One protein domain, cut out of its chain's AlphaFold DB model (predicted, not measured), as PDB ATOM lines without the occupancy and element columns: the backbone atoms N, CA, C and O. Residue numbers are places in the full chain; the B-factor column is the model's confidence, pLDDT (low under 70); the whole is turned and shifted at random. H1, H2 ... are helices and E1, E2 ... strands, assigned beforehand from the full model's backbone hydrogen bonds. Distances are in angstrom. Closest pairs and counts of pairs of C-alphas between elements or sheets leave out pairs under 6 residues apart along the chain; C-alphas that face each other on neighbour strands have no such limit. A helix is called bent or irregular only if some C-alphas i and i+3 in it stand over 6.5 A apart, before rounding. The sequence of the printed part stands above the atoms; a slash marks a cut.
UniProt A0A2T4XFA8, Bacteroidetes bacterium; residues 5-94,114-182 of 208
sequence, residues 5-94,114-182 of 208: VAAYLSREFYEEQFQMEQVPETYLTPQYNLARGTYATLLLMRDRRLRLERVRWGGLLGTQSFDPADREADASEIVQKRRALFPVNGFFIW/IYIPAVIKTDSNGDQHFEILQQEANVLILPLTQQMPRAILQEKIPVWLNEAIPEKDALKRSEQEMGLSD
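This is residues 5 to 94 and 114 to 182 of the 208 residues of a protein of Bacteroidetes bacterium (UniProt A0A2T4XFA8). A five-stranded sheet, E3, E4, E8, E7 and E5, curls like part of a small barrel, nearly closed where its edge strands E3 and E5 come together. The helical hairpin H2 and H3 packs outside it, with H2 over E5; the small sheet E2, E1, E6 and the hairpin E9 and E10 extend the body, and residues 69 to 75 stick out. The 159 printed residues include three named helices and ten named strands, in the order E1 H1 E2 E3 E4 E5 E6 E7 E8 E9 E10 H2 H3; the large sheet is mixed, the other two antiparallel, the class mixed. The whole is compact, with a radius of gyration of the C-alphas of 15.5 A and spans of 43 by 39 by 31 A.

Begin with the large sheet: E3 is residues 39 to 46, 19.6 A long; E4, 49 to 57, 22.6 A; E8, 128 to 132, 13.7 A; E7, 114 to 123, 27.8 A; E5, 78 to 88, 26.2 A. Find C-alpha 114 at (201.653, 188.330, 145.830), where E7 begins. E1 is residues 5 to 7, from C-alpha 5 at (203.079, 195.435, 138.568); E2 is 31 to 35 and E6 is 90 to 94. E9 is 134 to 136, E10 147 to 149. H1 is residues 11 to 18, 10.6 A; H2, 154 to 161, 11.4 A; H3, 167 to 174, ends at C-alpha 174 at (199.804, 175.025, 143.764).

Look first at the folded sheet, one sheet bent back on itself: E3 and E4 face E7 and E5, with E8 as the hinge. In the hairpin E3 and E4, N 42 and O 53 are 2.9 A apart; across parallel E4 and E8, N 130 and O 56 are 2.8 A apart. In the hairpin E7 and E8, N 119 and O 131 are 2.8 A apart; antiparallel E7 and E5 have N 86 and O 116 at 2.8 A. The closest C-alphas of E3 and E5 are those of Leu 44 and Ala 84, 4.6 A apart. H2 is on this sheet at a height of 8.2 A, over E5 and along the strands, at 7 degrees to E5 on the local plane. H2 is only just irregular: C-alphas 155 and 158 are 6.8 A apart. H2 and H3 touch, closest at the C-alphas of Trp 160 and Ala 170, 5.0 A, with a shallow tilt of 10 degrees, opposite ways. H1 and H3 only graze the sheet. In the second sheet, antiparallel E2 and E1 have N 7 and O 31 within hydrogen-bond range at 2.8 A, and antiparallel E1 and E6 have N 6 and O 90 within hydrogen-bond range at 2.9 A. In the hairpin E9 and E10, N 135 and O 148 are 2.9 A apart. Every O i to N i+4 pair is within hydrogen-bond range in H1 and H3, and 2 of 4 in H2.

The two C-alphas farthest apart, those of Asn 125 and Ser 181, are 44.2 A apart. Residues 95 to 113 are not printed, and C-alphas 94 and 114 are 18.6 A apart across the cut. The links H1 to E2 and E4 to E5 are long. Look for pLDDT under 70 at residues 60 to 78, 177 and 179 to 180; the mean of the printed part is 85.6.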
ATOM      1  N   VAL A   5     202.932 195.805 137.152       97.94
ATOM      2  CA  VAL A   5     203.079 195.435 138.568       97.94
ATOM      3  C   VAL A   5     203.925 196.439 139.341       97.94
ATOM      4  O   VAL A   5     204.606 197.283 138.763       97.94
ATOM      5  N   ALA A   6     203.867 196.346 140.667       98.31
ATOM      6  CA  ALA A   6     204.795 197.017 141.561       98.31
ATOM      7  C   ALA A   6     205.643 195.945 142.248       98.31
ATOM      8  O   ALA A   6     205.107 195.056 142.911       98.31
ATOM      9  N   ALA A   7     206.955 196.025 142.073       97.50
ATOM     10  CA  ALA A   7     207.941 195.095 142.597       97.50
ATOM     11  C   ALA A   7     209.101 195.890 143.212       97.50
ATOM     12  O   ALA A   7     210.012 196.348 142.525       97.50
ATOM     13  N   TYR A   8     209.037 196.077 144.523       97.12
ATOM     14  CA  TYR A   8     209.989 196.843 145.327       97.12
ATOM     15  C   TYR A   8     210.335 196.094 146.625       97.12
ATOM     16  O   TYR A   8     210.530 196.686 147.683       97.12
ATOM     17  N   LEU A   9     210.379 194.761 146.546       96.75
ATOM     18  CA  LEU A   9     210.734 193.891 147.664       96.75
ATOM     19  C   LEU A   9     212.188 194.113 148.079       96.75
ATOM     20  O   LEU A   9     213.081 194.199 147.234       96.75
ATOM     21  N   SER A  10     212.409 194.199 149.388       95.38
ATOM     22  CA  SER A  10     213.716 194.517 149.948       95.38
ATOM     23  C   SER A  10     214.649 193.306 149.957       95.38
ATOM     24  O   SER A  10     214.235 192.164 149.748       95.38
ATOM     25  N   ARG A  11     215.932 193.550 150.226       95.88
ATOM     26  CA  ARG A  11     216.926 192.490 150.428       95.88
ATOM     27  C   ARG A  11     216.512 191.574 151.579       95.88
ATOM     28  O   ARG A  11     216.510 190.356 151.416       95.88
ATOM     29  N   GLU A  12     216.112 192.179 152.692       95.25
ATOM     30  CA  GLU A  12     215.720 191.507 153.932       95.25
ATOM     31  C   GLU A  12     214.560 190.547 153.680       95.25
ATOM     32  O   GLU A  12     214.576 189.424 154.168       95.25
ATOM     33  N   PHE A  13     213.603 190.929 152.825       95.25
ATOM     34  CA  PHE A  13     212.526 190.031 152.422       95.25
ATOM     35  C   PHE A  13     213.062 188.713 151.832       95.25
ATOM     36  O   PHE A  13     212.628 187.639 152.246       95.25
ATOM     37  N   TYR A  14     214.010 188.761 150.892       95.62
ATOM     38  CA  TYR A  14     214.552 187.541 150.279       95.62
ATOM     39  C   TYR A  14     215.441 186.744 151.241       95.62
ATOM     40  O   TYR A  14     215.396 185.512 151.244       95.62
ATOM     41  N   GLU A  15     216.236 187.431 152.058       95.12
ATOM     42  CA  GLU A  15     217.110 186.800 153.051       95.12
ATOM     43  C   GLU A  15     216.288 186.083 154.133       95.12
ATOM     44  O   GLU A  15     216.551 184.920 154.430       95.12
ATOM     45  N   GLU A  16     215.238 186.717 154.659       93.88
ATOM     46  CA  GLU A  16     214.413 186.163 155.734       93.88
ATOM     47  C   GLU A  16     213.381 185.148 155.227       93.88
ATOM     48  O   GLU A  16     213.292 184.038 155.758       93.88
ATOM     49  N   GLN A  17     212.609 185.484 154.186       92.44
ATOM     50  CA  GLN A  17     211.497 184.635 153.729       92.44
ATOM     51  C   GLN A  17     211.964 183.419 152.936       92.44
ATOM     52  O   GLN A  17     211.332 182.362 152.991       92.44
ATOM     53  N   PHE A  18     213.070 183.549 152.200       92.69
ATOM     54  CA  PHE A  18     213.601 182.482 151.354       92.69
ATOM     55  C   PHE A  18     214.945 181.930 151.834       92.69
ATOM     56  O   PHE A  18     215.496 181.053 151.165       92.69
ATOM     57  N   GLN A  19     215.454 182.391 152.987       92.19
ATOM     58  CA  GLN A  19     216.725 181.937 153.569       92.19
ATOM     59  C   GLN A  19     217.883 182.045 152.565       92.19
ATOM     60  O   GLN A  19     218.729 181.153 152.453       92.19
ATOM     61  N   MET A  20     217.882 183.112 151.764       92.00
ATOM     62  CA  MET A  20     218.864 183.304 150.703       92.00
ATOM     63  C   MET A  20     220.141 183.934 151.251       92.00
ATOM     64  O   MET A  20     220.115 185.024 151.800       92.00
ATOM     65  N   GLU A  21     221.282 183.281 151.029       86.00
ATOM     66  CA  GLU A  21     222.595 183.823 151.416       86.00
ATOM     67  C   GLU A  21     223.115 184.882 150.430       86.00
ATOM     68  O   GLU A  21     223.944 185.719 150.779       86.00
ATOM     69  N   GLN A  22     222.682 184.817 149.167       88.00
ATOM     70  CA  GLN A  22     223.171 185.679 148.093       88.00
ATOM     71  C   GLN A  22     222.014 186.410 147.429       88.00
ATOM     72  O   GLN A  22     221.293 185.850 146.601       88.00
ATOM     73  N   VAL A  23     221.885 187.687 147.772       91.81
ATOM     74  CA  VAL A  23     220.880 188.591 147.217       91.81
ATOM     75  C   VAL A  23     221.606 189.792 146.599       91.81
ATOM     76  O   VAL A  23     222.106 190.647 147.330       91.81
ATOM     77  N   PRO A  24     221.773 189.852 145.265       91.19
ATOM     78  CA  PRO A  24     222.436 190.979 144.618       91.19
ATOM     79  C   PRO A  24     221.567 192.237 144.687       91.19
ATOM     80  O   PRO A  24     220.480 192.276 144.120       91.19
ATOM     81  N   GLU A  25     222.065 193.295 145.325       88.81
ATOM     82  CA  GLU A  25     221.361 194.585 145.445       88.81
ATOM     83  C   GLU A  25     220.990 195.190 144.087       88.81
ATOM     84  O   GLU A  25     219.924 195.777 143.925       88.81
ATOM     85  N   THR A  26     221.828 194.967 143.074       91.00
ATOM     86  CA  THR A  26     221.587 195.410 141.693       91.00
ATOM     87  C   THR A  26     220.349 194.776 141.059       91.00
ATOM     88  O   THR A  26     219.880 195.254 140.028       91.00
ATOM     89  N   TYR A  27     219.816 193.695 141.637       92.69
ATOM     90  CA  TYR A  27     218.588 193.053 141.171       92.69
ATOM     91  C   TYR A  27     217.353 193.599 141.892       92.69
ATOM     92  O   TYR A  27     216.238 193.315 141.466       92.69
ATOM     93  N   LEU A  28     217.522 194.376 142.962       92.69
ATOM     94  CA  LEU A  28     216.435 194.815 143.837       92.69
ATOM     95  C   LEU A  28     216.099 196.300 143.693       92.69
ATOM     96  O   LEU A  28     215.473 196.876 144.578       92.69
ATOM     97  N   THR A  29     216.492 196.930 142.582       93.00
ATOM     98  CA  THR A  29     216.076 198.303 142.278       93.00
ATOM     99  C   THR A  29     214.547 198.398 142.338       93.00
ATOM    100  O   THR A  29     213.896 197.709 141.548       93.00
ATOM    101  N   PRO A  30     213.967 199.242 143.213       96.06
ATOM    102  CA  PRO A  30     212.520 199.382 143.329       96.06
ATOM    103  C   PRO A  30     211.862 199.736 141.994       96.06
ATOM    104  O   PRO A  30     212.249 200.695 141.324       96.06
ATOM    105  N   GLN A  31     210.860 198.954 141.605       97.19
ATOM    106  CA  GLN A  31     210.050 199.192 140.416       97.19
ATOM    107  C   GLN A  31     208.599 199.366 140.850       97.19
ATOM    108  O   GLN A  31     207.840 198.405 140.960       97.19
ATOM    109  N   TYR A  32     208.213 200.604 141.130       98.19
ATOM    110  CA  TYR A  32     206.838 200.941 141.455       98.19
ATOM    111  C   TYR A  32     205.926 200.798 140.239       98.19
ATOM    112  O   TYR A  32     204.774 200.442 140.442       98.19
ATOM    113  N   ASN A  33     206.435 200.973 139.011       97.56
ATOM    114  CA  ASN A  33     205.729 200.882 137.725       97.56
ATOM    115  C   ASN A  33     206.383 199.888 136.746       97.56
ATOM    116  O   ASN A  33     206.730 200.220 135.617       97.56
ATOM    117  N   LEU A  34     206.571 198.640 137.183       97.12
ATOM    118  CA  LEU A  34     207.180 197.610 136.344       97.12
ATOM    119  C   LEU A  34     206.214 197.183 135.236       97.12
ATOM    120  O   LEU A  34     205.214 196.513 135.501       97.12
ATOM    121  N   ALA A  35     206.553 197.523 133.995       94.62
ATOM    122  CA  ALA A  35     205.800 197.134 132.811       94.62
ATOM    123  C   ALA A  35     206.337 195.844 132.172       94.62
ATOM    124  O   ALA A  35     207.547 195.571 132.162       94.62
ATOM    125  N   ARG A  36     205.440 195.070 131.560       94.06
ATOM    126  CA  ARG A  36     205.798 194.040 130.585       94.06
ATOM    127  C   ARG A  36     206.674 194.666 129.499       94.06
ATOM    128  O   ARG A  36     206.470 195.795 129.071       94.06
ATOM    129  N   GLY A  37     207.674 193.924 129.050       91.25
ATOM    130  CA  GLY A  37     208.695 194.438 128.154       91.25
ATOM    131  C   GLY A  37     209.835 195.153 128.883       91.25
ATOM    132  O   GLY A  37     210.581 195.905 128.255       91.25
ATOM    133  N   THR A  38     210.034 194.885 130.171       92.50
ATOM    134  CA  THR A  38     211.216 195.294 130.947       92.50
ATOM    135  C   THR A  38     211.812 194.092 131.684       92.50
ATOM    136  O   THR A  38     211.274 192.987 131.619       92.50
ATOM    137  N   TYR A  39     212.962 194.262 132.338       94.88
ATOM    138  CA  TYR A  39     213.556 193.201 133.155       94.88
ATOM    139  C   TYR A  39     212.963 193.202 134.565       94.88
ATOM    140  O   TYR A  39     212.926 194.241 135.228       94.88
ATOM    141  N   ALA A  40     212.596 192.017 135.044       96.69
ATOM    142  CA  ALA A  40     212.135 191.781 136.405       96.69
ATOM    143  C   ALA A  40     213.025 190.762 137.119       96.69
ATOM    144  O   ALA A  40     213.799 190.037 136.491       96.69
ATOM    145  N   THR A  41     212.907 190.722 138.441       97.31
ATOM    146  CA  THR A  41     213.665 189.811 139.298       97.31
ATOM    147  C   THR A  41     212.792 188.624 139.657       97.31
ATOM    148  O   THR A  41     211.738 188.778 140.270       97.31
ATOM    149  N   LEU A  42     213.235 187.440 139.252       97.31
ATOM    150  CA  LEU A  42     212.533 186.187 139.466       97.31
ATOM    151  C   LEU A  42     213.282 185.323 140.465       97.31
ATOM    152  O   LEU A  42     214.510 185.282 140.464       97.31
ATOM    153  N   LEU A  43     212.525 184.571 141.255       96.56
ATOM    154  CA  LEU A  43     213.029 183.518 142.118       96.56
ATOM    155  C   LEU A  43     212.869 182.164 141.420       96.56
ATOM    156  O   LEU A  43     211.790 181.835 140.932       96.56
ATOM    157  N   LEU A  44     213.913 181.348 141.391       94.06
ATOM    158  CA  LEU A  44     213.860 180.023 140.775       94.06
ATOM    159  C   LEU A  44     214.741 179.018 141.513       94.06
ATOM    160  O   LEU A  44     215.659 179.386 142.246       94.06
ATOM    161  N   MET A  45     214.468 177.735 141.297       91.69
ATOM    162  CA  MET A  45     215.272 176.641 141.832       91.69
ATOM    163  C   MET A  45     216.402 176.295 140.853       91.69
ATOM    164  O   MET A  45     216.148 176.006 139.689       91.69
ATOM    165  N   ARG A  46     217.655 176.300 141.318       86.94
ATOM    166  CA  ARG A  46     218.851 175.874 140.568       86.94
ATOM    167  C   ARG A  46     219.749 175.053 141.472       86.94
ATOM    168  O   ARG A  46     220.088 175.502 142.562       86.94
ATOM    169  N   ASP A  47     220.152 173.864 141.035       86.12
ATOM    170  CA  ASP A  47     221.045 172.988 141.811       86.12
ATOM    171  C   ASP A  47     220.551 172.751 143.254       86.12
ATOM    172  O   ASP A  47     221.333 172.712 144.202       86.12
ATOM    173  N   ARG A  48     219.224 172.623 143.426       85.69
ATOM    174  CA  ARG A  48     218.537 172.499 144.729       85.69
ATOM    175  C   ARG A  48     218.692 173.710 145.662       85.69
ATOM    176  O   ARG A  48     218.516 173.572 146.870       85.69
ATOM    177  N   ARG A  49     219.012 174.886 145.123       90.00
ATOM    178  CA  ARG A  49     219.059 176.160 145.848       90.00
ATOM    179  C   ARG A  49     218.197 177.203 145.153       90.00
ATOM    180  O   ARG A  49     218.131 177.245 143.926       90.00
ATOM    181  N   LEU A  50     217.562 178.062 145.939       92.94
ATOM    182  CA  LEU A  50     216.868 179.226 145.403       92.94
ATOM    183  C   LEU A  50     217.884 180.258 144.907       92.94
ATOM    184  O   LEU A  50     218.904 180.499 145.554       92.94
ATOM    185  N   ARG A  51     217.613 180.852 143.745       93.38
ATOM    186  CA  ARG A  51     218.423 181.916 143.145       93.38
ATOM    187  C   ARG A  51     217.535 183.011 142.575       93.38
ATOM    188  O   ARG A  51     216.415 182.736 142.143       93.38
ATOM    189  N   LEU A  52     218.080 184.226 142.545       95.56
ATOM    190  CA  LEU A  52     217.501 185.347 141.817       95.56
ATOM    191  C   LEU A  52     218.119 185.428 140.420       95.56
ATOM    192  O   LEU A  52     219.341 185.410 140.282       95.56
ATOM    193  N   GLU A  53     217.282 185.556 139.397       94.88
ATOM    194  CA  GLU A  53     217.702 185.878 138.030       94.88
ATOM    195  C   GLU A  53     216.921 187.104 137.534       94.88
ATOM    196  O   GLU A  53     215.732 187.267 137.822       94.88
ATOM    197  N   ARG A  54     217.593 187.975 136.771       95.62
ATOM    198  CA  ARG A  54     216.956 189.082 136.048       95.62
ATOM    199  C   ARG A  54     216.565 188.592 134.663       95.62
ATOM    200  O   ARG A  54     217.439 188.283 133.860       95.62
ATOM    201  N   VAL A  55     215.269 188.545 134.378       95.38
ATOM    202  CA  VAL A  55     214.744 188.059 133.094       95.38
ATOM    203  C   VAL A  55     213.764 189.079 132.536       95.38
ATOM    204  O   VAL A  55     213.059 189.755 133.286       95.38
ATOM    205  N   ARG A  56     213.727 189.224 131.212       94.62
ATOM    206  CA  ARG A  56     212.777 190.100 130.532       94.62
ATOM    207  C   ARG A  56     211.350 189.559 130.665       94.62
ATOM    208  O   ARG A  56     211.110 188.399 130.345       94.62
ATOM    209  N   TRP A  57     210.401 190.384 131.096       94.81
ATOM    210  CA  TRP A  57     208.983 190.029 131.085       94.81
ATOM    211  C   TRP A  57     208.422 190.183 129.676       94.81
ATOM    212  O   TRP A  57     208.397 191.290 129.143       94.81
ATOM    213  N   GLY A  58     207.937 189.094 129.090       89.19
ATOM    214  CA  GLY A  58     207.383 189.074 127.744       89.19
ATOM    215  C   GLY A  58     208.443 188.916 126.657       89.19
ATOM    216  O   GLY A  58     209.546 189.461 126.751       89.19
ATOM    217  N   GLY A  59     208.099 188.144 125.627       73.81
ATOM    218  CA  GLY A  59     208.959 187.916 124.467       73.81
ATOM    219  C   GLY A  59     209.313 189.196 123.709       73.81
ATOM    220  O   GLY A  59     208.565 190.177 123.698       73.81
ATOM    221  N   LEU A  60     210.478 189.186 123.063       58.44
ATOM    222  CA  LEU A  60     210.810 190.139 122.011       58.44
ATOM    223  C   LEU A  60     210.109 189.650 120.749       58.44
ATOM    224  O   LEU A  60     210.695 188.858 120.037       58.44
ATOM    225  N   LEU A  61     208.844 190.026 120.559       43.09
ATOM    226  CA  LEU A  61     208.097 190.096 119.295       43.09
ATOM    227  C   LEU A  61     206.622 190.347 119.645       43.09
ATOM    228  O   LEU A  61     206.116 189.870 120.659       43.09
ATOM    229  N   GLY A  62     205.950 191.176 118.847       40.72
ATOM    230  CA  GLY A  62     204.561 191.547 119.085       40.72
ATOM    231  C   GLY A  62     203.616 190.343 119.155       40.72
ATOM    232  O   GLY A  62     203.824 189.326 118.502       40.72
ATOM    233  N   THR A  63     202.505 190.574 119.856       36.50
ATOM    234  CA  THR A  63     201.235 189.831 119.833       36.50
ATOM    235  C   THR A  63     200.981 188.781 120.942       36.50
ATOM    236  O   THR A  63     201.665 187.780 121.089       36.50
ATOM    237  N   GLN A  64     199.878 189.058 121.649       36.12
ATOM    238  CA  GLN A  64     198.866 188.166 122.244       36.12
ATOM    239  C   GLN A  64     198.989 187.711 123.710       36.12
ATOM    240  O   GLN A  64     199.925 187.052 124.154       36.12
ATOM    241  N   SER A  65     197.949 188.121 124.447       39.59
ATOM    242  CA  SER A  65     197.259 187.463 125.561       39.59
ATOM    243  C   SER A  65     197.676 186.020 125.812       39.59
ATOM    244  O   SER A  65     197.446 185.150 124.988       39.59
ATOM    245  N   PHE A  66     198.242 185.767 126.991       42.66
ATOM    246  CA  PHE A  66     198.478 184.420 127.487       42.66
ATOM    247  C   PHE A  66     197.146 183.866 128.006       42.66
ATOM    248  O   PHE A  66     196.763 184.157 129.143       42.66
ATOM    249  N   ASP A  67     196.423 183.125 127.167       38.94
ATOM    250  CA  ASP A  67     195.332 182.258 127.606       38.94
ATOM    251  C   ASP A  67     195.910 180.857 127.895       38.94
ATOM    252  O   ASP A  67     196.553 180.264 127.024       38.94
ATOM    253  N   PRO A  68     195.751 180.290 129.106       39.03
ATOM    254  CA  PRO A  68     196.196 178.926 129.396       39.03
ATOM    255  C   PRO A  68     195.507 177.843 128.536       39.03
ATOM    256  O   PRO A  68     195.954 176.688 128.559       39.03
ATOM    257  N   ALA A  69     194.456 178.189 127.780       39.56
ATOM    258  CA  ALA A  69     193.828 177.330 126.777       39.56
ATOM    259  C   ALA A  69     194.523 177.342 125.398       39.56
ATOM    260  O   ALA A  69     194.338 176.380 124.647       39.56
ATOM    261  N   ASP A  70     195.378 178.327 125.093       42.44
ATOM    262  CA  ASP A  70     196.115 178.432 123.822       42.44
ATOM    263  C   ASP A  70     197.340 177.501 123.810       42.44
ATOM    264  O   ASP A  70     198.513 177.881 123.755       42.44
ATOM    265  N   ARG A  71     197.058 176.200 123.882       43.44
ATOM    266  CA  ARG A  71     197.962 175.166 123.391       43.44
ATOM    267  C   ARG A  71     197.829 175.148 121.868       43.44
ATOM    268  O   ARG A  71     196.821 174.646 121.405       43.44
ATOM    269  N   GLU A  72     198.830 175.659 121.139       41.59
ATOM    270  CA  GLU A  72     199.353 175.116 119.851       41.59
ATOM    271  C   GLU A  72     199.971 176.123 118.852       41.59
ATOM    272  O   GLU A  72     200.463 175.688 117.814       41.59
ATOM    273  N   ALA A  73     200.119 177.415 119.162       38.31
ATOM    274  CA  ALA A  73     200.921 178.338 118.333       38.31
ATOM    275  C   ALA A  73     201.751 179.279 119.230       38.31
ATOM    276  O   ALA A  73     201.164 179.998 120.023       38.31
ATOM    277  N   ASP A  74     203.085 179.334 119.290       45.31
ATOM    278  CA  ASP A  74     204.188 178.795 118.488       45.31
ATOM    279  C   ASP A  74     204.991 177.710 119.230       45.31
ATOM    280  O   ASP A  74     205.779 177.984 120.141       45.31
ATOM    281  N   ALA A  75     204.843 176.449 118.829       48.34
ATOM    282  CA  ALA A  75     205.676 175.359 119.346       48.34
ATOM    283  C   ALA A  75     207.024 175.209 118.608       48.34
ATOM    284  O   ALA A  75     207.868 174.436 119.059       48.34
ATOM    285  N   SER A  76     207.252 175.914 117.493       48.75
ATOM    286  CA  SER A  76     208.416 175.695 116.618       48.75
ATOM    287  C   SER A  76     209.709 176.400 117.043       48.75
ATOM    288  O   SER A  76     210.749 176.113 116.455       48.75
ATOM    289  N   GLU A  77     209.690 177.267 118.061       61.16
ATOM    290  CA  GLU A  77     210.860 178.090 118.426       61.16
ATOM    291  C   GLU A  77     211.290 177.997 119.899       61.16
ATOM    292  O   GLU A  77     212.372 178.459 120.243       61.16
ATOM    293  N   ILE A  78     210.504 177.368 120.785       67.19
ATOM    294  CA  ILE A  78     210.853 177.259 122.212       67.19
ATOM    295  C   ILE A  78     211.686 176.001 122.459       67.19
ATOM    296  O   ILE A  78     211.178 174.881 122.405       67.19
ATOM    297  N   VAL A  79     212.952 176.194 122.821       74.25
ATOM    298  CA  VAL A  79     213.917 175.105 123.057       74.25
ATOM    299  C   VAL A  79     213.978 174.684 124.526       74.25
ATOM    300  O   VAL A  79     214.313 173.540 124.831       74.25
ATOM    301  N   GLN A  80     213.648 175.588 125.455       80.00
ATOM    302  CA  GLN A  80     213.643 175.297 126.891       80.00
ATOM    303  C   GLN A  80     212.529 176.052 127.624       80.00
ATOM    304  O   GLN A  80     212.223 177.203 127.312       80.00
ATOM    305  N   LYS A  81     211.957 175.406 128.649       85.38
ATOM    306  CA  LYS A  81     211.045 176.020 129.621       85.38
ATOM    307  C   LYS A  81     211.533 175.755 131.040       85.38
ATOM    308  O   LYS A  81     211.984 174.648 131.333       85.38
ATOM    309  N   ARG A  82     211.441 176.757 131.915       91.88
ATOM    310  CA  ARG A  82     211.810 176.656 133.337       91.88
ATOM    311  C   ARG A  82     210.779 177.369 134.198       91.88
ATOM    312  O   ARG A  82     210.325 178.452 133.837       91.88
ATOM    313  N   ARG A  83     210.418 176.782 135.339       94.62
ATOM    314  CA  ARG A  83     209.504 177.428 136.288       94.62
ATOM    315  C   ARG A  83     210.253 178.435 137.147       94.62
ATOM    316  O   ARG A  83     211.371 178.183 137.587       94.62
ATOM    317  N   ALA A  84     209.602 179.558 137.382       97.00
ATOM    318  CA  ALA A  84     210.075 180.634 138.229       97.00
ATOM    319  C   ALA A  84     208.903 181.208 139.028       97.00
ATOM    320  O   ALA A  84     207.735 180.930 138.752       97.00
ATOM    321  N   LEU A  85     209.212 182.008 140.030       97.38
ATOM    322  CA  LEU A  85     208.255 182.739 140.832       97.38
ATOM    323  C   LEU A  85     208.559 184.225 140.705       97.38
ATOM    324  O   LEU A  85     209.711 184.640 140.829       97.38
ATOM    325  N   PHE A  86     207.520 185.017 140.487       97.69
ATOM    326  CA  PHE A  86     207.599 186.463 140.454       97.69
ATOM    327  C   PHE A  86     206.877 187.033 141.683       97.69
ATOM    328  O   PHE A  86     205.658 187.212 141.653       97.69
ATOM    329  N   PRO A  87     207.588 187.240 142.805       97.38
ATOM    330  CA  PRO A  87     207.011 187.907 143.960       97.38
ATOM    331  C   PRO A  87     206.881 189.409 143.667       97.38
ATOM    332  O   PRO A  87     207.846 190.052 143.253       97.38
ATOM    333  N   VAL A  88     205.687 189.964 143.870       98.00
ATOM    334  CA  VAL A  88     205.384 191.386 143.639       98.00
ATOM    335  C   VAL A  88     204.601 191.960 144.813       98.00
ATOM    336  O   VAL A  88     203.860 191.250 145.485       98.00
ATOM    337  N   ASN A  89     204.714 193.261 145.052       98.19
ATOM    338  CA  ASN A  89     203.935 193.946 146.085       98.19
ATOM    339  C   ASN A  89     202.469 194.129 145.664       98.19
ATOM    340  O   ASN A  89     201.584 194.259 146.504       98.19
ATOM    341  N   GLY A  90     202.205 194.168 144.358       97.50
ATOM    342  CA  GLY A  90     200.857 194.223 143.807       97.50
ATOM    343  C   GLY A  90     200.857 194.359 142.287       97.50
ATOM    344  O   GLY A  90     201.915 194.451 141.663       97.50
ATOM    345  N   PHE A  91     199.670 194.397 141.696       97.25
ATOM    346  CA  PHE A  91     199.466 194.545 140.255       97.25
ATOM    347  C   PHE A  91     198.434 195.626 139.947       97.25
ATOM    348  O   PHE A  91     197.729 196.091 140.843       97.25
ATOM    349  N   PHE A  92     198.364 196.038 138.683       96.38
ATOM    350  CA  PHE A  92     197.484 197.119 138.257       96.38
ATOM    351  C   PHE A  92     196.488 196.652 137.225       96.38
ATOM    352  O   PHE A  92     196.759 195.757 136.424       96.38
ATOM    353  N   ILE A  93     195.321 197.274 137.292       94.25
ATOM    354  CA  ILE A  93     194.199 197.041 136.399       94.25
ATOM    355  C   ILE A  93     193.623 198.389 136.003       94.25
ATOM    356  O   ILE A  93     193.577 199.319 136.809       94.25
ATOM    357  N   TRP A  94     193.169 198.483 134.767       90.75
ATOM    358  CA  TRP A  94     192.462 199.641 134.252       90.75
ATOM    359  C   TRP A  94     191.006 199.254 134.070       90.75
ATOM    360  O   TRP A  94     190.718 198.130 133.668       90.75
ATOM    361  N   ILE A 114     202.348 189.254 146.714       95.81
ATOM    362  CA  ILE A 114     201.653 188.330 145.830       95.81
ATOM    363  C   ILE A 114     202.709 187.478 145.130       95.81
ATOM    364  O   ILE A 114     203.577 187.992 144.423       95.81
ATOM    365  N   TYR A 115     202.625 186.164 145.309       95.75
ATOM    366  CA  TYR A 115     203.522 185.209 144.669       95.75
ATOM    367  C   TYR A 115     202.916 184.723 143.355       95.75
ATOM    368  O   TYR A 115     201.969 183.938 143.364       95.75
ATOM    369  N   ILE A 116     203.457 185.188 142.226       96.12
ATOM    370  CA  ILE A 116     202.924 184.879 140.896       96.12
ATOM    371  C   ILE A 116     203.771 183.774 140.245       96.12
ATOM    372  O   ILE A 116     204.961 183.984 139.994       96.12
ATOM    373  N   PRO A 117     203.210 182.587 139.948       95.38
ATOM    374  CA  PRO A 117     203.871 181.584 139.123       95.38
ATOM    375  C   PRO A 117     204.239 182.140 137.744       95.38
ATOM    376  O   PRO A 117     203.412 182.753 137.071       95.38
ATOM    377  N   ALA A 118     205.465 181.884 137.303       95.44
ATOM    378  CA  ALA A 118     205.971 182.313 136.008       95.44
ATOM    379  C   ALA A 118     206.716 181.178 135.294       95.44
ATOM    380  O   ALA A 118     207.259 180.261 135.917       95.44
ATOM    381  N   VAL A 119     206.768 181.249 133.968       93.81
ATOM    382  CA  VAL A 119     207.526 180.322 133.127       93.81
ATOM    383  C   VAL A 119     208.520 181.119 132.299       93.81
ATOM    384  O   VAL A 119     208.131 181.964 131.497       93.81
ATOM    385  N   ILE A 120     209.805 180.828 132.480       94.25
ATOM    386  CA  ILE A 120     210.881 181.316 131.623       94.25
ATOM    387  C   ILE A 120     210.919 180.436 130.377       94.25
ATOM    388  O   ILE A 120     210.990 179.208 130.479       94.25
ATOM    389  N   LYS A 121     210.900 181.068 129.212       91.12
ATOM    390  CA  LYS A 121     211.061 180.458 127.898       91.12
ATOM    391  C   LYS A 121     212.411 180.875 127.325       91.12
ATOM    392  O   LYS A 121     212.867 181.997 127.534       91.12
ATOM    393  N   THR A 122     213.054 179.953 126.624       89.25
ATOM    394  CA  THR A 122     214.236 180.233 125.804       89.25
ATOM    395  C   THR A 122     213.895 179.910 124.364       89.25
ATOM    396  O   THR A 122     213.448 178.790 124.090       89.25
ATOM    397  N   ASP A 123     214.062 180.890 123.485       83.94
ATOM    398  CA  ASP A 123     213.849 180.710 122.053       83.94
ATOM    399  C   ASP A 123     215.086 180.130 121.348       83.94
ATOM    400  O   ASP A 123     216.137 179.899 121.958       83.94
ATOM    401  N   SER A 124     214.945 179.856 120.054       82.12
ATOM    402  CA  SER A 124     215.986 179.295 119.192       82.12
ATOM    403  C   SER A 124     217.218 180.196 119.043       82.12
ATOM    404  O   SER A 124     218.304 179.676 118.783       82.12
ATOM    405  N   ASN A 125     217.081 181.508 119.265       83.06
ATOM    406  CA  ASN A 125     218.191 182.466 119.267       83.06
ATOM    407  C   ASN A 125     218.936 182.493 120.613       83.06
ATOM    408  O   ASN A 125     220.010 183.086 120.719       83.06
ATOM    409  N   GLY A 126     218.401 181.811 121.629       83.81
ATOM    410  CA  GLY A 126     218.934 181.779 122.986       83.81
ATOM    411  C   GLY A 126     218.414 182.911 123.873       83.81
ATOM    412  O   GLY A 126     218.830 182.993 125.034       83.81
ATOM    413  N   ASP A 127     217.495 183.744 123.379       86.44
ATOM    414  CA  ASP A 127     216.940 184.847 124.149       86.44
ATOM    415  C   ASP A 127     215.951 184.318 125.191       86.44
ATOM    416  O   ASP A 127     215.139 183.412 124.958       86.44
ATOM    417  N   GLN A 128     216.047 184.879 126.399       91.31
ATOM    418  CA  GLN A 128     215.229 184.480 127.537       91.31
ATOM    419  C   GLN A 128     214.208 185.552 127.875       91.31
ATOM    420  O   GLN A 128     214.540 186.706 128.144       91.31
ATOM    421  N   HIS A 129     212.958 185.123 127.955       93.69
ATOM    422  CA  HIS A 129     211.866 185.921 128.479       93.69
ATOM    423  C   HIS A 129     211.005 185.068 129.403       93.69
ATOM    424  O   HIS A 129     211.031 183.841 129.337       93.69
ATOM    425  N   PHE A 130     210.236 185.703 130.275       95.06
ATOM    426  CA  PHE A 130     209.272 185.003 131.108       95.06
ATOM    427  C   PHE A 130     207.850 185.466 130.843       95.06
ATOM    428  O   PHE A 130     207.607 186.600 130.436       95.06
ATOM    429  N   GLU A 131     206.915 184.570 131.121       93.88
ATOM    430  CA  GLU A 131     205.482 184.821 131.110       93.88
ATOM    431  C   GLU A 131     204.920 184.522 132.493       93.88
ATOM    432  O   GLU A 131     205.293 183.521 133.109       93.88
ATOM    433  N   ILE A 132     204.037 185.387 132.990       94.19
ATOM    434  CA  ILE A 132     203.292 185.110 134.219       94.19
ATOM    435  C   ILE A 132     202.088 184.234 133.899       94.19
ATOM    436  O   ILE A 132     201.488 184.351 132.830       94.19
ATOM    437  N   LEU A 133     201.703 183.378 134.840       91.12
ATOM    438  CA  LEU A 133     200.436 182.673 134.738       91.12
ATOM    439  C   LEU A 133     199.299 183.599 135.168       91.12
ATOM    440  O   LEU A 133     199.378 184.276 136.192       91.12
ATOM    441  N   GLN A 134     198.234 183.606 134.378       90.56
ATOM    442  CA  GLN A 134     197.009 184.349 134.652       90.56
ATOM    443  C   GLN A 134     195.854 183.383 134.905       90.56
ATOM    444  O   GLN A 134     195.929 182.196 134.587       90.56
ATOM    445  N   GLN A 135     194.790 183.907 135.496       88.88
ATOM    446  CA  GLN A 135     193.544 183.198 135.746       88.88
ATOM    447  C   GLN A 135     192.356 184.147 135.592       88.88
ATOM    448  O   GLN A 135     192.540 185.361 135.474       88.88
ATOM    449  N   GLU A 136     191.147 183.594 135.612       90.19
ATOM    450  CA  GLU A 136     189.919 184.384 135.665       90.19
ATOM    451  C   GLU A 136     189.903 185.284 136.907       90.19
ATOM    452  O   GLU A 136     190.368 184.908 137.989       90.19
ATOM    453  N   ALA A 137     189.399 186.503 136.736       90.19
ATOM    454  CA  ALA A 137     189.248 187.448 137.826       90.19
ATOM    455  C   ALA A 137     188.217 186.946 138.846       90.19
ATOM    456  O   ALA A 137     187.116 186.524 138.493       90.19
ATOM    457  N   ASN A 138     188.551 187.045 140.134       90.00
ATOM    458  CA  ASN A 138     187.581 186.802 141.199       90.00
ATOM    459  C   ASN A 138     186.529 187.928 141.248       90.00
ATOM    460  O   ASN A 138     186.678 188.974 140.614       90.00
ATOM    461  N   VAL A 139     185.473 187.759 142.048       90.06
ATOM    462  CA  VAL A 139     184.351 188.717 142.056       90.06
ATOM    463  C   VAL A 139     184.712 190.130 142.549       90.06
ATOM    464  O   VAL A 139     183.941 191.054 142.308       90.06
ATOM    465  N   LEU A 140     185.872 190.326 143.192       89.94
ATOM    466  CA  LEU A 140     186.392 191.658 143.541       89.94
ATOM    467  C   LEU A 140     186.968 192.382 142.316       89.94
ATOM    468  O   LEU A 140     186.804 193.591 142.188       89.94
ATOM    469  N   ILE A 141     187.653 191.646 141.439       91.25
ATOM    470  CA  ILE A 141     188.389 192.185 140.286       91.25
ATOM    471  C   ILE A 141     187.545 192.180 139.005       91.25
ATOM    472  O   ILE A 141     187.718 193.056 138.161       91.25
ATOM    473  N   LEU A 142     186.597 191.247 138.886       91.06
ATOM    474  CA  LEU A 142     185.752 191.046 137.705       91.06
ATOM    475  C   LEU A 142     185.047 192.313 137.178       91.06
ATOM    476  O   LEU A 142     184.943 192.452 135.959       91.06
ATOM    477  N   PRO A 143     184.589 193.262 138.028       90.19
ATOM    478  CA  PRO A 143     184.009 194.517 137.543       90.19
ATOM    479  C   PRO A 143     184.985 195.412 136.765       90.19
ATOM    480  O   PRO A 143     184.545 196.320 136.069       90.19
ATOM    481  N   LEU A 144     186.293 195.199 136.923       89.31
ATOM    482  CA  LEU A 144     187.347 196.010 136.319       89.31
ATOM    483  C   LEU A 144     188.017 195.293 135.145       89.31
ATOM    484  O   LEU A 144     188.355 195.941 134.165       89.31
ATOM    485  N   THR A 145     188.217 193.975 135.235       89.94
ATOM    486  CA  THR A 145     188.823 193.176 134.162       89.94
ATOM    487  C   THR A 145     188.467 191.693 134.293       89.94
ATOM    488  O   THR A 145     188.184 191.205 135.384       89.94
ATOM    489  N   GLN A 146     188.515 190.949 133.185       90.44
ATOM    490  CA  GLN A 146     188.191 189.515 133.145       90.44
ATOM    491  C   GLN A 146     189.313 188.608 133.677       90.44
ATOM    492  O   GLN A 146     189.064 187.445 133.993       90.44
ATOM    493  N   GLN A 147     190.552 189.103 133.762       90.38
ATOM    494  CA  GLN A 147     191.725 188.302 134.125       90.38
ATOM    495  C   GLN A 147     192.531 188.957 135.243       90.38
ATOM    496  O   GLN A 147     192.628 190.174 135.334       90.38
ATOM    497  N   MET A 148     193.188 188.136 136.054       91.44
ATOM    498  CA  MET A 148     194.139 188.576 137.073       91.44
ATOM    499  C   MET A 148     195.372 187.663 137.081       91.44
ATOM    500  O   MET A 148     195.328 186.571 136.502       91.44
ATOM    501  N   PRO A 149     196.484 188.046 137.736       92.81
ATOM    502  CA  PRO A 149     197.604 187.137 137.888       92.81
ATOM    503  C   PRO A 149     197.163 185.954 138.740       92.81
ATOM    504  O   PRO A 149     196.455 186.115 139.740       92.81
ATOM    505  N   ARG A 150     197.605 184.755 138.369       91.25
ATOM    506  CA  ARG A 150     197.489 183.614 139.264       91.25
ATOM    507  C   ARG A 150     198.418 183.863 140.442       91.25
ATOM    508  O   ARG A 150     199.604 184.113 140.258       91.25
ATOM    509  N   ALA A 151     197.869 183.801 141.643       91.94
ATOM    510  CA  ALA A 151     198.614 183.935 142.880       91.94
ATOM    511  C   ALA A 151     198.626 182.589 143.602       91.94
ATOM    512  O   ALA A 151     197.657 181.835 143.520       91.94
ATOM    513  N   ILE A 152     199.723 182.279 144.285       92.12
ATOM    514  CA  ILE A 152     199.844 181.079 145.117       92.12
ATOM    515  C   ILE A 152     200.229 181.476 146.538       92.12
ATOM    516  O   ILE A 152     200.875 182.502 146.749       92.12
ATOM    517  N   LEU A 153     199.856 180.658 147.519       90.38
ATOM    518  CA  LEU A 153     200.318 180.870 148.885       90.38
ATOM    519  C   LEU A 153     201.790 180.477 149.051       90.38
ATOM    520  O   LEU A 153     202.331 179.662 148.293       90.38
ATOM    521  N   GLN A 154     202.433 181.039 150.073       91.62
ATOM    522  CA  GLN A 154     203.856 180.846 150.343       91.62
ATOM    523  C   GLN A 154     204.223 179.365 150.513       91.62
ATOM    524  O   GLN A 154     205.211 178.893 149.952       91.62
ATOM    525  N   GLU A 155     203.387 178.583 151.195       92.25
ATOM    526  CA  GLU A 155     203.582 177.146 151.403       92.25
ATOM    527  C   GLU A 155     203.466 176.309 150.118       92.25
ATOM    528  O   GLU A 155     203.879 175.147 150.088       92.25
ATOM    529  N   LYS A 156     202.918 176.880 149.038       94.00
ATOM    530  CA  LYS A 156     202.799 176.227 147.726       94.00
ATOM    531  C   LYS A 156     203.999 176.497 146.824       94.00
ATOM    532  O   LYS A 156     204.188 175.768 145.847       94.00
ATOM    533  N   ILE A 157     204.845 177.472 147.163       94.62
ATOM    534  CA  ILE A 157     206.056 177.808 146.402       94.62
ATOM    535  C   ILE A 157     206.967 176.586 146.188       94.62
ATOM    536  O   ILE A 157     207.367 176.361 145.042       94.62
ATOM    537  N   PRO A 158     207.262 175.740 147.201       93.69
ATOM    538  CA  PRO A 158     208.110 174.566 146.997       93.69
ATOM    539  C   PRO A 158     207.530 173.576 145.984       93.69
ATOM    540  O   PRO A 158     208.276 172.964 145.227       93.69
ATOM    541  N   VAL A 159     206.202 173.425 145.938       94.31
ATOM    542  CA  VAL A 159     205.528 172.546 144.971       94.31
ATOM    543  C   VAL A 159     205.644 173.114 143.559       94.31
ATOM    544  O   VAL A 159     205.960 172.372 142.631       94.31
ATOM    545  N   TRP A 160     205.436 174.423 143.403       95.56
ATOM    546  CA  TRP A 160     205.565 175.096 142.113       95.56
ATOM    547  C   TRP A 160     206.998 175.026 141.565       95.56
ATOM    548  O   TRP A 160     207.205 174.636 140.418       95.56
ATOM    549  N   LEU A 161     208.004 175.333 142.386       94.69
ATOM    550  CA  LEU A 161     209.408 175.382 141.960       94.69
ATOM    551  C   LEU A 161     210.094 174.005 141.873       94.69
ATOM    552  O   LEU A 161     211.234 173.919 141.421       94.69
ATOM    553  N   ASN A 162     209.436 172.915 142.282       92.31
ATOM    554  CA  ASN A 162     210.032 171.580 142.240       92.31
ATOM    555  C   ASN A 162     210.019 170.999 140.823       92.31
ATOM    556  O   ASN A 162     209.008 170.446 140.399       92.31
ATOM    557  N   GLU A 163     211.152 171.073 140.120       88.81
ATOM    558  CA  GLU A 163     211.343 170.582 138.744       88.81
ATOM    559  C   GLU A 163     211.019 169.092 138.537       88.81
ATOM    560  O   GLU A 163     210.662 168.703 137.428       88.81
ATOM    561  N   ALA A 164     211.060 168.266 139.590       90.44
ATOM    562  CA  ALA A 164     210.691 166.851 139.502       90.44
ATOM    563  C   ALA A 164     209.176 166.628 139.336       90.44
ATOM    564  O   ALA A 164     208.746 165.534 138.974       90.44
ATOM    565  N   ILE A 165     208.357 167.648 139.610       90.19
ATOM    566  CA  ILE A 165     206.911 167.617 139.388       90.19
ATOM    567  C   ILE A 165     206.632 168.136 137.966       90.19
ATOM    568  O   ILE A 165     207.095 169.228 137.621       90.19
ATOM    569  N   PRO A 166     205.874 167.411 137.123       89.94
ATOM    570  CA  PRO A 166     205.446 167.930 135.826       89.94
ATOM    571  C   PRO A 166     204.708 169.266 135.972       89.94
ATOM    572  O   PRO A 166     203.923 169.440 136.900       89.94
ATOM    573  N   GLU A 167     204.911 170.209 135.047       86.38
ATOM    574  CA  GLU A 167     204.360 171.576 135.147       86.38
ATOM    575  C   GLU A 167     202.843 171.596 135.385       86.38
ATOM    576  O   GLU A 167     202.365 172.302 136.269       86.38
ATOM    577  N   LYS A 168     202.095 170.764 134.653       87.69
ATOM    578  CA  LYS A 168     200.638 170.638 134.800       87.69
ATOM    579  C   LYS A 168     200.233 170.202 136.214       87.69
ATOM    580  O   LYS A 168     199.250 170.705 136.755       87.69
ATOM    581  N   ASP A 169     200.990 169.284 136.809       90.25
ATOM    582  CA  ASP A 169     200.731 168.794 138.161       90.25
ATOM    583  C   ASP A 169     201.155 169.818 139.212       90.25
ATOM    584  O   ASP A 169     200.450 169.993 140.203       90.25
ATOM    585  N   ALA A 170     202.277 170.508 138.995       91.19
ATOM    586  CA  ALA A 170     202.730 171.590 139.859       91.19
ATOM    587  C   ALA A 170     201.671 172.697 139.912       91.19
ATOM    588  O   ALA A 170     201.243 173.049 141.006       91.19
ATOM    589  N   LEU A 171     201.171 173.133 138.749       87.50
ATOM    590  CA  LEU A 171     200.117 174.142 138.626       87.50
ATOM    591  C   LEU A 171     198.849 173.747 139.387       87.50
ATOM    592  O   LEU A 171     198.341 174.536 140.176       87.50
ATOM    593  N   LYS A 172     198.367 172.515 139.184       88.50
ATOM    594  CA  LYS A 172     197.173 172.000 139.868       88.50
ATOM    595  C   LYS A 172     197.369 171.897 141.383       88.50
ATOM    596  O   LYS A 172     196.442 172.122 142.146       88.50
ATOM    597  N   ARG A 173     198.561 171.513 141.846       89.19
ATOM    598  CA  ARG A 173     198.843 171.342 143.283       89.19
ATOM    599  C   ARG A 173     199.141 172.659 143.997       89.19
ATOM    600  O   ARG A 173     198.962 172.732 145.213       89.19
ATOM    601  N   SER A 174     199.620 173.663 143.266       86.56
ATOM    602  CA  SER A 174     199.804 175.025 143.764       86.56
ATOM    603  C   SER A 174     198.551 175.885 143.618       86.56
ATOM    604  O   SER A 174     198.561 177.025 144.064       86.56
ATOM    605  N   GLU A 175     197.503 175.369 142.976       78.88
ATOM    606  CA  GLU A 175     196.250 176.081 142.765       78.88
ATOM    607  C   GLU A 175     195.588 176.398 144.102       78.88
ATOM    608  O   GLU A 175     195.277 175.508 144.898       78.88
ATOM    609  N   GLN A 176     195.402 177.689 144.342       72.38
ATOM    610  CA  GLN A 176     194.623 178.193 145.448       72.38
ATOM    611  C   GLN A 176     194.080 179.563 145.063       72.38
ATOM    612  O   GLN A 176     194.827 180.435 144.626       72.38
ATOM    613  N   GLU A 177     192.772 179.742 145.192       68.50
ATOM    614  CA  GLU A 177     192.141 181.031 144.939       68.50
ATOM    615  C   GLU A 177     192.474 181.980 146.092       68.50
ATOM    616  O   GLU A 177     192.231 181.649 147.253       68.50
ATOM    617  N   MET A 178     193.030 183.156 145.780       70.81
ATOM    618  CA  MET A 178     193.054 184.243 146.759       70.81
ATOM    619  C   MET A 178     191.633 184.765 146.929       70.81
ATOM    620  O   MET A 178     190.975 185.167 145.958       70.81
ATOM    621  N   GLY A 179     191.160 184.717 148.169       66.75
ATOM    622  CA  GLY A 179     189.817 185.102 148.540       66.75
ATOM    623  C   GLY A 179     189.609 186.610 148.457       66.75
ATOM    624  O   GLY A 179     190.543 187.408 148.381       66.75
ATOM    625  N   LEU A 180     188.342 187.016 148.525       68.62
ATOM    626  CA  LEU A 180     187.954 188.431 148.553       68.62
ATOM    627  C   LEU A 180     188.537 189.183 149.752       68.62
ATOM    628  O   LEU A 180     188.784 190.378 149.659       68.62
ATOM    629  N   SER A 181     188.745 188.481 150.866       76.94
ATOM    630  CA  SER A 181     189.331 189.021 152.093       76.94
ATOM    631  C   SER A 181     190.829 189.279 151.996       76.94
ATOM    632  O   SER A 181     191.358 189.988 152.844       76.94
ATOM    633  N   ASP A 182     191.506 188.707 151.001       86.69
ATOM    634  CA  ASP A 182     192.969 188.694 150.956       86.69
ATOM    635  C   ASP A 182     193.513 189.899 150.183       86.69
ATOM    636  O   ASP A 182     194.689 190.239 150.301       86.69
TER     637      ASP A 182